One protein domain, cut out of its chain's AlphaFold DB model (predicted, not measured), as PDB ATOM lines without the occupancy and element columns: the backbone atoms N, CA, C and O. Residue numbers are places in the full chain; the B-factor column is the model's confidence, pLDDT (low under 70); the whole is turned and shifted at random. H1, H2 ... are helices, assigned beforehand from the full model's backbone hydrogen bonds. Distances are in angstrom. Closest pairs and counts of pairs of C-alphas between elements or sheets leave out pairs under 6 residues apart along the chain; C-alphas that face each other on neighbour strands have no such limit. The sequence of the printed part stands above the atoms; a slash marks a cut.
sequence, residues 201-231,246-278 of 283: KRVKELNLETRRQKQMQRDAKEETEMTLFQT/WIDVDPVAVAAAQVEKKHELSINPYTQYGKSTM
ATOM      1  N   LYS A 201     -50.029  28.485 -30.409       79.06
ATOM      2  CA  LYS A 201     -48.785  28.451 -31.188       79.06
ATOM      3  C   LYS A 201     -48.854  29.444 -32.345       79.06
ATOM      4  O   LYS A 201     -47.930  30.234 -32.503       79.06
ATOM      5  N   ARG A 202     -49.997  29.509 -33.033       80.56
ATOM      6  CA  ARG A 202     -50.250  30.482 -34.107       80.56
ATOM      7  C   ARG A 202     -50.128  31.926 -33.616       80.56
ATOM      8  O   ARG A 202     -49.501  32.752 -34.266       80.56
ATOM      9  N   VAL A 203     -50.691  32.234 -32.447       84.50
ATOM     10  CA  VAL A 203     -50.586  33.573 -31.840       84.50
ATOM     11  C   VAL A 203     -49.143  33.889 -31.437       84.50
ATOM     12  O   VAL A 203     -48.695  35.024 -31.598       84.50
ATOM     13  N   LYS A 204     -48.388  32.909 -30.925       89.81
ATOM     14  CA  LYS A 204     -46.960  33.087 -30.618       89.81
ATOM     15  C   LYS A 204     -46.146  33.376 -31.880       89.81
ATOM     16  O   LYS A 204     -45.380  34.334 -31.871       89.81
ATOM     17  N   GLU A 205     -46.341  32.603 -32.944       90.19
ATOM     18  CA  GLU A 205     -45.678  32.794 -34.243       90.19
ATOM     19  C   GLU A 205     -45.999  34.172 -34.833       90.19
ATOM     20  O   GLU A 205     -45.082  34.945 -35.102       90.19
ATOM     21  N   LEU A 206     -47.279  34.551 -34.882       89.44
ATOM     22  CA  LEU A 206     -47.715  35.856 -35.385       89.44
ATOM     23  C   LEU A 206     -47.130  37.024 -34.573       89.44
ATOM     24  O   LEU A 206     -46.709  38.041 -35.128       89.44
ATOM     25  N   ASN A 207     -47.047  36.886 -33.247       90.56
ATOM     26  CA  ASN A 207     -46.408  37.890 -32.396       90.56
ATOM     27  C   ASN A 207     -44.895  37.982 -32.638       90.56
ATOM     28  O   ASN A 207     -44.341  39.083 -32.600       90.56
ATOM     29  N   LEU A 208     -44.218  36.853 -32.869       92.62
ATOM     30  CA  LEU A 208     -42.793  36.828 -33.202       92.62
ATOM     31  C   LEU A 208     -42.533  37.475 -34.564       92.62
ATOM     32  O   LEU A 208     -41.630  38.303 -34.670       92.62
ATOM     33  N   GLU A 209     -43.348  37.176 -35.573       91.81
ATOM     34  CA  GLU A 209     -43.283  37.817 -36.890       91.81
ATOM     35  C   GLU A 209     -43.516  39.322 -36.792       91.81
ATOM     36  O   GLU A 209     -42.708  40.107 -37.285       91.81
ATOM     37  N   THR A 210     -44.551  39.742 -36.064       89.12
ATOM     38  CA  THR A 210     -44.848  41.164 -35.842       89.12
ATOM     39  C   THR A 210     -43.684  41.874 -35.146       89.12
ATOM     40  O   THR A 210     -43.345  43.008 -35.487       89.12
ATOM     41  N   ARG A 211     -43.044  41.223 -34.162       91.19
ATOM     42  CA  ARG A 211     -41.852  41.764 -33.489       91.19
ATOM     43  C   ARG A 211     -40.679  41.897 -34.455       91.19
ATOM     44  O   ARG A 211     -40.082  42.968 -34.490       91.19
ATOM     45  N   ARG A 212     -40.394  40.867 -35.260       90.69
ATOM     46  CA  ARG A 212     -39.334  40.900 -36.283       90.69
ATOM     47  C   ARG A 212     -39.577  42.004 -37.309       90.69
ATOM     48  O   ARG A 212     -38.673  42.782 -37.576       90.69
ATOM     49  N   GLN A 213     -40.800  42.139 -37.823       86.88
ATOM     50  CA  GLN A 213     -41.159  43.211 -38.756       86.88
ATOM     51  C   GLN A 213     -40.975  44.600 -38.140       86.88
ATOM     52  O   GLN A 213     -40.386  45.478 -38.764       86.88
ATOM     53  N   LYS A 214     -41.427  44.801 -36.896       90.19
ATOM     54  CA  LYS A 214     -41.225  46.071 -36.182       90.19
ATOM     55  C   LYS A 214     -39.750  46.371 -35.933       90.19
ATOM     56  O   LYS A 214     -39.381  47.539 -35.965       90.19
ATOM     57  N   GLN A 215     -38.938  45.351 -35.666       88.38
ATOM     58  CA  GLN A 215     -37.497  45.502 -35.505       88.38
ATOM     59  C   GLN A 215     -36.846  45.910 -36.830       88.38
ATOM     60  O   GLN A 215     -36.281  46.992 -36.888       88.38
ATOM     61  N   MET A 216     -37.095  45.174 -37.918       85.25
ATOM     62  CA  MET A 216     -36.605  45.530 -39.260       85.25
ATOM     63  C   MET A 216     -37.013  46.948 -39.696       85.25
ATOM     64  O   MET A 216     -36.248  47.630 -40.370       85.25
ATOM     65  N   GLN A 217     -38.206  47.418 -39.309       85.50
ATOM     66  CA  GLN A 217     -38.651  48.793 -39.565       85.50
ATOM     67  C   GLN A 217     -37.937  49.850 -38.713       85.50
ATOM     68  O   GLN A 217     -37.842  50.997 -39.145       85.50
ATOM     69  N   ARG A 218     -37.514  49.516 -37.489       85.81
ATOM     70  CA  ARG A 218     -36.716  50.419 -36.645       85.81
ATOM     71  C   ARG A 218     -35.299  50.512 -37.181       85.81
ATOM     72  O   ARG A 218     -34.858  51.623 -37.438       85.81
ATOM     73  N   ASP A 219     -34.689  49.366 -37.459       82.56
ATOM     74  CA  ASP A 219     -33.349  49.271 -38.037       82.56
ATOM     75  C   ASP A 219     -33.299  50.058 -39.361       82.56
ATOM     76  O   ASP A 219     -32.467  50.941 -39.533       82.56
ATOM     77  N   ALA A 220     -34.305  49.891 -40.233       79.69
ATOM     78  CA  ALA A 220     -34.412  50.663 -41.474       79.69
ATOM     79  C   ALA A 220     -34.564  52.184 -41.256       79.69
ATOM     80  O   ALA A 220     -34.128  52.968 -42.097       79.69
ATOM     81  N   LYS A 221     -35.206  52.632 -40.168       79.06
ATOM     82  CA  LYS A 221     -35.318  54.069 -39.849       79.06
ATOM     83  C   LYS A 221     -33.984  54.631 -39.370       79.06
ATOM     84  O   LYS A 221     -33.576  55.682 -39.859       79.06
ATOM     85  N   GLU A 222     -33.295  53.914 -38.489       74.56
ATOM     86  CA  GLU A 222     -31.943  54.265 -38.038       74.56
ATOM     87  C   GLU A 222     -30.959  54.303 -39.227       74.56
ATOM     88  O   GLU A 222     -30.138  55.210 -39.344       74.56
ATOM     89  N   GLU A 223     -31.114  53.399 -40.195       67.94
ATOM     90  CA  GLU A 223     -30.340  53.388 -41.440       67.94
ATOM     91  C   GLU A 223     -30.697  54.531 -42.402       67.94
ATOM     92  O   GLU A 223     -29.817  55.047 -43.083       67.94
ATOM     93  N   THR A 224     -31.958  54.979 -42.481       61.50
ATOM     94  CA  THR A 224     -32.271  56.191 -43.267       61.50
ATOM     95  C   THR A 224     -31.609  57.442 -42.692       61.50
ATOM     96  O   THR A 224     -31.297  58.366 -43.444       61.50
ATOM     97  N   GLU A 225     -31.364  57.465 -41.381       57.88
ATOM     98  CA  GLU A 225     -30.621  58.532 -40.711       57.88
ATOM     99  C   GLU A 225     -29.107  58.391 -40.962       57.88
ATOM    100  O   GLU A 225     -28.429  59.393 -41.210       57.88
ATOM    101  N   MET A 226     -28.601  57.152 -41.029       55.84
ATOM    102  CA  MET A 226     -27.263  56.799 -41.514       55.84
ATOM    103  C   MET A 226     -27.243  56.587 -43.034       55.84
ATOM    104  O   MET A 226     -27.035  55.476 -43.522       55.84
ATOM    105  N   THR A 227     -27.444  57.653 -43.813       58.59
ATOM    106  CA  THR A 227     -27.381  57.573 -45.285       58.59
ATOM    107  C   THR A 227     -26.155  56.767 -45.747       58.59
ATOM    108  O   THR A 227     -25.071  56.940 -45.194       58.59
ATOM    109  N   LEU A 228     -26.280  55.931 -46.788       58.31
ATOM    110  CA  LEU A 228     -25.160  55.162 -47.374       58.31
ATOM    111  C   LEU A 228     -23.933  56.038 -47.718       58.31
ATOM    112  O   LEU A 228     -22.818  55.544 -47.845       58.31
ATOM    113  N   PHE A 229     -24.171  57.347 -47.846       56.78
ATOM    114  CA  PHE A 229     -23.222  58.403 -48.176       56.78
ATOM    115  C   PHE A 229     -22.805  59.277 -46.986       56.78
ATOM    116  O   PHE A 229     -22.044  60.224 -47.175       56.78
ATOM    117  N   GLN A 230     -23.273  58.994 -45.766       56.59
ATOM    118  CA  GLN A 230     -22.651  59.552 -44.573       56.59
ATOM    119  C   GLN A 230     -21.309  58.857 -44.436       56.59
ATOM    120  O   GLN A 230     -21.186  57.728 -43.961       56.59
ATOM    121  N   THR A 231     -20.304  59.547 -44.952       52.56
ATOM    122  CA  THR A 231     -18.908  59.196 -44.845       52.56
ATOM    123  C   THR A 231     -18.523  59.229 -43.374       52.56
ATOM    124  O   THR A 231     -18.116  60.252 -42.826       52.56
ATOM    125  N   TRP A 246      -6.013  61.084 -49.137       73.12
ATOM    126  CA  TRP A 246      -6.512  60.307 -50.286       73.12
ATOM    127  C   TRP A 246      -5.478  59.359 -50.905       73.12
ATOM    128  O   TRP A 246      -5.858  58.509 -51.701       73.12
ATOM    129  N   ILE A 247      -4.187  59.514 -50.593       73.50
ATOM    130  CA  ILE A 247      -3.124  58.676 -51.176       73.50
ATOM    131  C   ILE A 247      -3.244  57.224 -50.701       73.50
ATOM    132  O   ILE A 247      -2.996  56.314 -51.486       73.50
ATOM    133  N   ASP A 248      -3.677  57.022 -49.456       72.56
ATOM    134  CA  ASP A 248      -3.764  55.698 -48.827       72.56
ATOM    135  C   ASP A 248      -5.151  55.046 -48.985       72.56
ATOM    136  O   ASP A 248      -5.384  53.937 -48.504       72.56
ATOM    137  N   VAL A 249      -6.096  55.721 -49.649       75.19
ATOM    138  CA  VAL A 249      -7.445  55.191 -49.873       75.19
ATOM    139  C   VAL A 249      -7.444  54.341 -51.134       75.19
ATOM    140  O   VAL A 249      -7.367  54.866 -52.242       75.19
ATOM    141  N   ASP A 250      -7.593  53.029 -50.968       78.38
ATOM    142  CA  ASP A 250      -7.837  52.126 -52.088       78.38
ATOM    143  C   ASP A 250      -9.293  52.280 -52.580       78.38
ATOM    144  O   ASP A 250     -10.235  51.898 -51.869       78.38
ATOM    145  N   PRO A 251      -9.521  52.824 -53.792       73.81
ATOM    146  CA  PRO A 251     -10.867  53.015 -54.321       73.81
ATOM    147  C   PRO A 251     -11.606  51.690 -54.547       73.81
ATOM    148  O   PRO A 251     -12.836  51.669 -54.478       73.81
ATOM    149  N   VAL A 252     -10.887  50.587 -54.789       78.75
ATOM    150  CA  VAL A 252     -11.485  49.265 -55.012       78.75
ATOM    151  C   VAL A 252     -12.018  48.702 -53.699       78.75
ATOM    152  O   VAL A 252     -13.158  48.239 -53.658       78.75
ATOM    153  N   ALA A 253     -11.250  48.813 -52.613       78.56
ATOM    154  CA  ALA A 253     -11.683  48.389 -51.283       78.56
ATOM    155  C   ALA A 253     -12.904  49.189 -50.791       78.56
ATOM    156  O   ALA A 253     -13.851  48.619 -50.248       78.56
ATOM    157  N   VAL A 254     -12.928  50.504 -51.040       75.62
ATOM    158  CA  VAL A 254     -14.080  51.357 -50.698       75.62
ATOM    159  C   VAL A 254     -15.314  50.980 -51.519       75.62
ATOM    160  O   VAL A 254     -16.410  50.881 -50.964       75.62
ATOM    161  N   ALA A 255     -15.157  50.742 -52.824       76.31
ATOM    162  CA  ALA A 255     -16.257  50.307 -53.677       76.31
ATOM    163  C   ALA A 255     -16.798  48.931 -53.251       76.31
ATOM    164  O   ALA A 255     -18.012  48.754 -53.188       76.31
ATOM    165  N   ALA A 256     -15.921  47.987 -52.894       80.06
ATOM    166  CA  ALA A 256     -16.314  46.674 -52.388       80.06
ATOM    167  C   ALA A 256     -17.135  46.788 -51.091       80.06
ATOM    168  O   ALA A 256     -18.243  46.260 -51.026       80.06
ATOM    169  N   ALA A 257     -16.669  47.575 -50.116       80.75
ATOM    170  CA  ALA A 257     -17.398  47.815 -48.868       80.75
ATOM    171  C   ALA A 257     -18.765  48.493 -49.096       80.75
ATOM    172  O   ALA A 257     -19.744  48.196 -48.410       80.75
ATOM    173  N   GLN A 258     -18.868  49.391 -50.084       77.25
ATOM    174  CA  GLN A 258     -20.147  49.998 -50.469       77.25
ATOM    175  C   GLN A 258     -21.107  48.986 -51.112       77.25
ATOM    176  O   GLN A 258     -22.313  49.057 -50.870       77.25
ATOM    177  N   VAL A 259     -20.594  48.053 -51.919       81.56
ATOM    178  CA  VAL A 259     -21.389  46.984 -52.541       81.56
ATOM    179  C   VAL A 259     -21.892  45.994 -51.491       81.56
ATOM    180  O   VAL A 259     -23.079  45.671 -51.506       81.56
ATOM    181  N   GLU A 260     -21.042  45.575 -50.552       82.62
ATOM    182  CA  GLU A 260     -21.432  44.704 -49.434       82.62
ATOM    183  C   GLU A 260     -22.521  45.359 -48.582       82.62
ATOM    184  O   GLU A 260     -23.599  44.791 -48.408       82.62
ATOM    185  N   LYS A 261     -22.314  46.614 -48.169       79.62
ATOM    186  CA  LYS A 261     -23.308  47.369 -47.397       79.62
ATOM    187  C   LYS A 261     -24.626  47.539 -48.157       79.62
ATOM    188  O   LYS A 261     -25.704  47.460 -47.577       79.62
ATOM    189  N   LYS A 262     -24.575  47.755 -49.475       79.50
ATOM    190  CA  LYS A 262     -25.779  47.816 -50.318       79.50
ATOM    191  C   LYS A 262     -26.513  46.472 -50.347       79.50
ATOM    192  O   LYS A 262     -27.742  46.463 -50.299       79.50
ATOM    193  N   HIS A 263     -25.783  45.361 -50.432       80.44
ATOM    194  CA  HIS A 263     -26.359  44.020 -50.413       80.44
ATOM    195  C   HIS A 263     -27.032  43.725 -49.064       80.44
ATOM    196  O   HIS A 263     -28.190  43.314 -49.047       80.44
ATOM    197  N   GLU A 264     -26.375  44.034 -47.944       80.50
ATOM    198  CA  GLU A 264     -26.950  43.913 -46.595       80.50
ATOM    199  C   GLU A 264     -28.266  44.689 -46.466       80.50
ATOM    200  O   GLU A 264     -29.279  44.152 -46.017       80.50
ATOM    201  N   LEU A 265     -28.290  45.929 -46.958       74.94
ATOM    202  CA  LEU A 265     -29.483  46.773 -46.910       74.94
ATOM    203  C   LEU A 265     -30.598  46.298 -47.844       74.94
ATOM    204  O   LEU A 265     -31.771  46.525 -47.545       74.94
ATOM    205  N   SER A 266     -30.273  45.647 -48.966       78.00
ATOM    206  CA  SER A 266     -31.287  45.109 -49.885       78.00
ATOM    207  C   SER A 266     -32.055  43.911 -49.325       78.00
ATOM    208  O   SER A 266     -33.183  43.673 -49.749       78.00
ATOM    209  N   ILE A 267     -31.490  43.194 -48.346       80.56
ATOM    210  CA  ILE A 267     -32.148  42.055 -47.689       80.56
ATOM    211  C   ILE A 267     -33.362  42.524 -46.871       80.56
ATOM    212  O   ILE A 267     -34.349  41.798 -46.743       80.56
ATOM    213  N   ASN A 268     -33.322  43.745 -46.331       78.06
ATOM    214  CA  ASN A 268     -34.430  44.307 -45.570       78.06
ATOM    215  C   ASN A 268     -35.430  45.027 -46.508       78.06
ATOM    216  O   ASN A 268     -35.109  46.083 -47.060       78.06
ATOM    217  N   PRO A 269     -36.678  44.535 -46.649       76.38
ATOM    218  CA  PRO A 269     -37.656  45.092 -47.591       76.38
ATOM    219  C   PRO A 269     -38.155  46.495 -47.205       76.38
ATOM    220  O   PRO A 269     -38.804  47.177 -48.001       76.38
ATOM    221  N   TYR A 270     -37.888  46.943 -45.974       74.94
ATOM    222  CA  TYR A 270     -38.317  48.252 -45.486       74.94
ATOM    223  C   TYR A 270     -37.314  49.370 -45.787       74.94
ATOM    224  O   TYR A 270     -37.687  50.544 -45.691       74.94
ATOM    225  N   THR A 271     -36.087  49.035 -46.196       74.12
ATOM    226  CA  THR A 271     -35.081  50.021 -46.608       74.12
ATOM    227  C   THR A 271     -35.418  50.594 -47.986       74.12
ATOM    228  O   THR A 271     -36.199  50.039 -48.763       74.12
ATOM    229  N   GLN A 272     -34.824  51.739 -48.326       69.81
ATOM    230  CA  GLN A 272     -34.994  52.336 -49.657       69.81
ATOM    231  C   GLN A 272     -34.417  51.445 -50.775       69.81
ATOM    232  O   GLN A 272     -34.883  51.523 -51.910       69.81
ATOM    233  N   TYR A 273     -33.458  50.574 -50.443       64.94
ATOM    234  CA  TYR A 273     -32.761  49.688 -51.378       64.94
ATOM    235  C   TYR A 273     -33.462  48.335 -51.574       64.94
ATOM    236  O   TYR A 273     -33.393  47.787 -52.668       64.94
ATOM    237  N   GLY A 274     -34.194  47.825 -50.577       59.62
ATOM    238  CA  GLY A 274     -35.048  46.638 -50.744       59.62
ATOM    239  C   GLY A 274     -36.315  46.909 -51.569       59.62
ATOM    240  O   GLY A 274     -36.851  46.024 -52.230       59.62
ATOM    241  N   LYS A 275     -36.791  48.162 -51.600       58.53
ATOM    242  CA  LYS A 275     -37.967  48.556 -52.402       58.53
ATOM    243  C   LYS A 275     -37.682  48.679 -53.901       58.53
ATOM    244  O   LYS A 275     -38.627  48.623 -54.690       58.53
ATOM    245  N   SER A 276     -36.429  48.900 -54.307       54.91
ATOM    246  CA  SER A 276     -36.068  49.023 -55.725       54.91
ATOM    247  C   SER A 276     -35.890  47.666 -56.403       54.91
ATOM    248  O   SER A 276     -36.262  47.540 -57.566       54.91
ATOM    249  N   THR A 277     -35.409  46.647 -55.686       54.41
ATOM    250  CA  THR A 277     -35.236  45.282 -56.212       54.41
ATOM    251  C   THR A 277     -36.578  44.589 -56.462       54.41
ATOM    252  O   THR A 277     -36.794  44.063 -57.550       54.41
ATOM    253  N   MET A 278     -37.554  44.715 -55.553       51.19
ATOM    254  CA  MET A 278     -38.898  44.135 -55.756       51.19
ATOM    255  C   MET A 278     -39.669  44.728 -56.950       51.19
ATOM    256  O   MET A 278     -40.541  44.073 -57.521       51.19
TER     257      MET A 278
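What this domain is: This is residues 201 to 231 and 246 to 278 of the 283 residues of an uncharacterized protein of Strigomonas culicis (UniProt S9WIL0). A long helix, H1, and a shorter one, H2, come in from opposite ends of a thin rod, and their last parts pass each other near its middle with a gap between them. Residues 201 to 212 of H1 stick out at one end and residues 246 to 257, of which 251 to 257 belong to H2, at the other; the small helix H3 folds back on the last turn of H2. The 64 printed residues hold three named helices, in the order H1, H2, H3, and no named strand: the class is all helix. The whole is only just loose, close to extended, with a radius of gyration of the C-alphas of 16.0 A and spans of 58 by 20 by 19 A.

Where its parts are: H1, residues 201 to 225, runs 36.4 A from C-alpha 201 at (-48.785, 28.451, -31.188) to C-alpha 225 at (-30.621, 58.532, -40.711). H2, residues 251 to 267, measures 24.8 A from first to last C-alpha. H3, residues 274 to 278, measures 6.8 A and ends with C-alpha 278 at (-38.898, 44.135, -55.756).

How they stand to each other: H1 touches no helix. It is apart from H2, but only just, the closest C-alphas being 8.3 A apart, and it is apart from H3. H2 touches H3 with residues 265 to 267 alone; the closest C-alphas are those of Ser 266 and Gly 274, 4.1 A apart. In H1 and H2 every O i to N i+4 pair is within hydrogen-bond range; in H3 it is 0 of 1, and 0 of 2 for O i to N i+3.

The domain as a whole: The C-alphas of Lys 201 and Ile 247, the two farthest apart, are 58.3 A apart. Residues 232 to 245 are not printed, and C-alphas 231 and 246 are 13.6 A apart across this cut, which lies in the link from H1 to H2. The link from H2 to H3 is short, with 6 residues. The mean pLDDT of the printed part is 75.8; residues 223 to 231 and 272 to 278 are under 70.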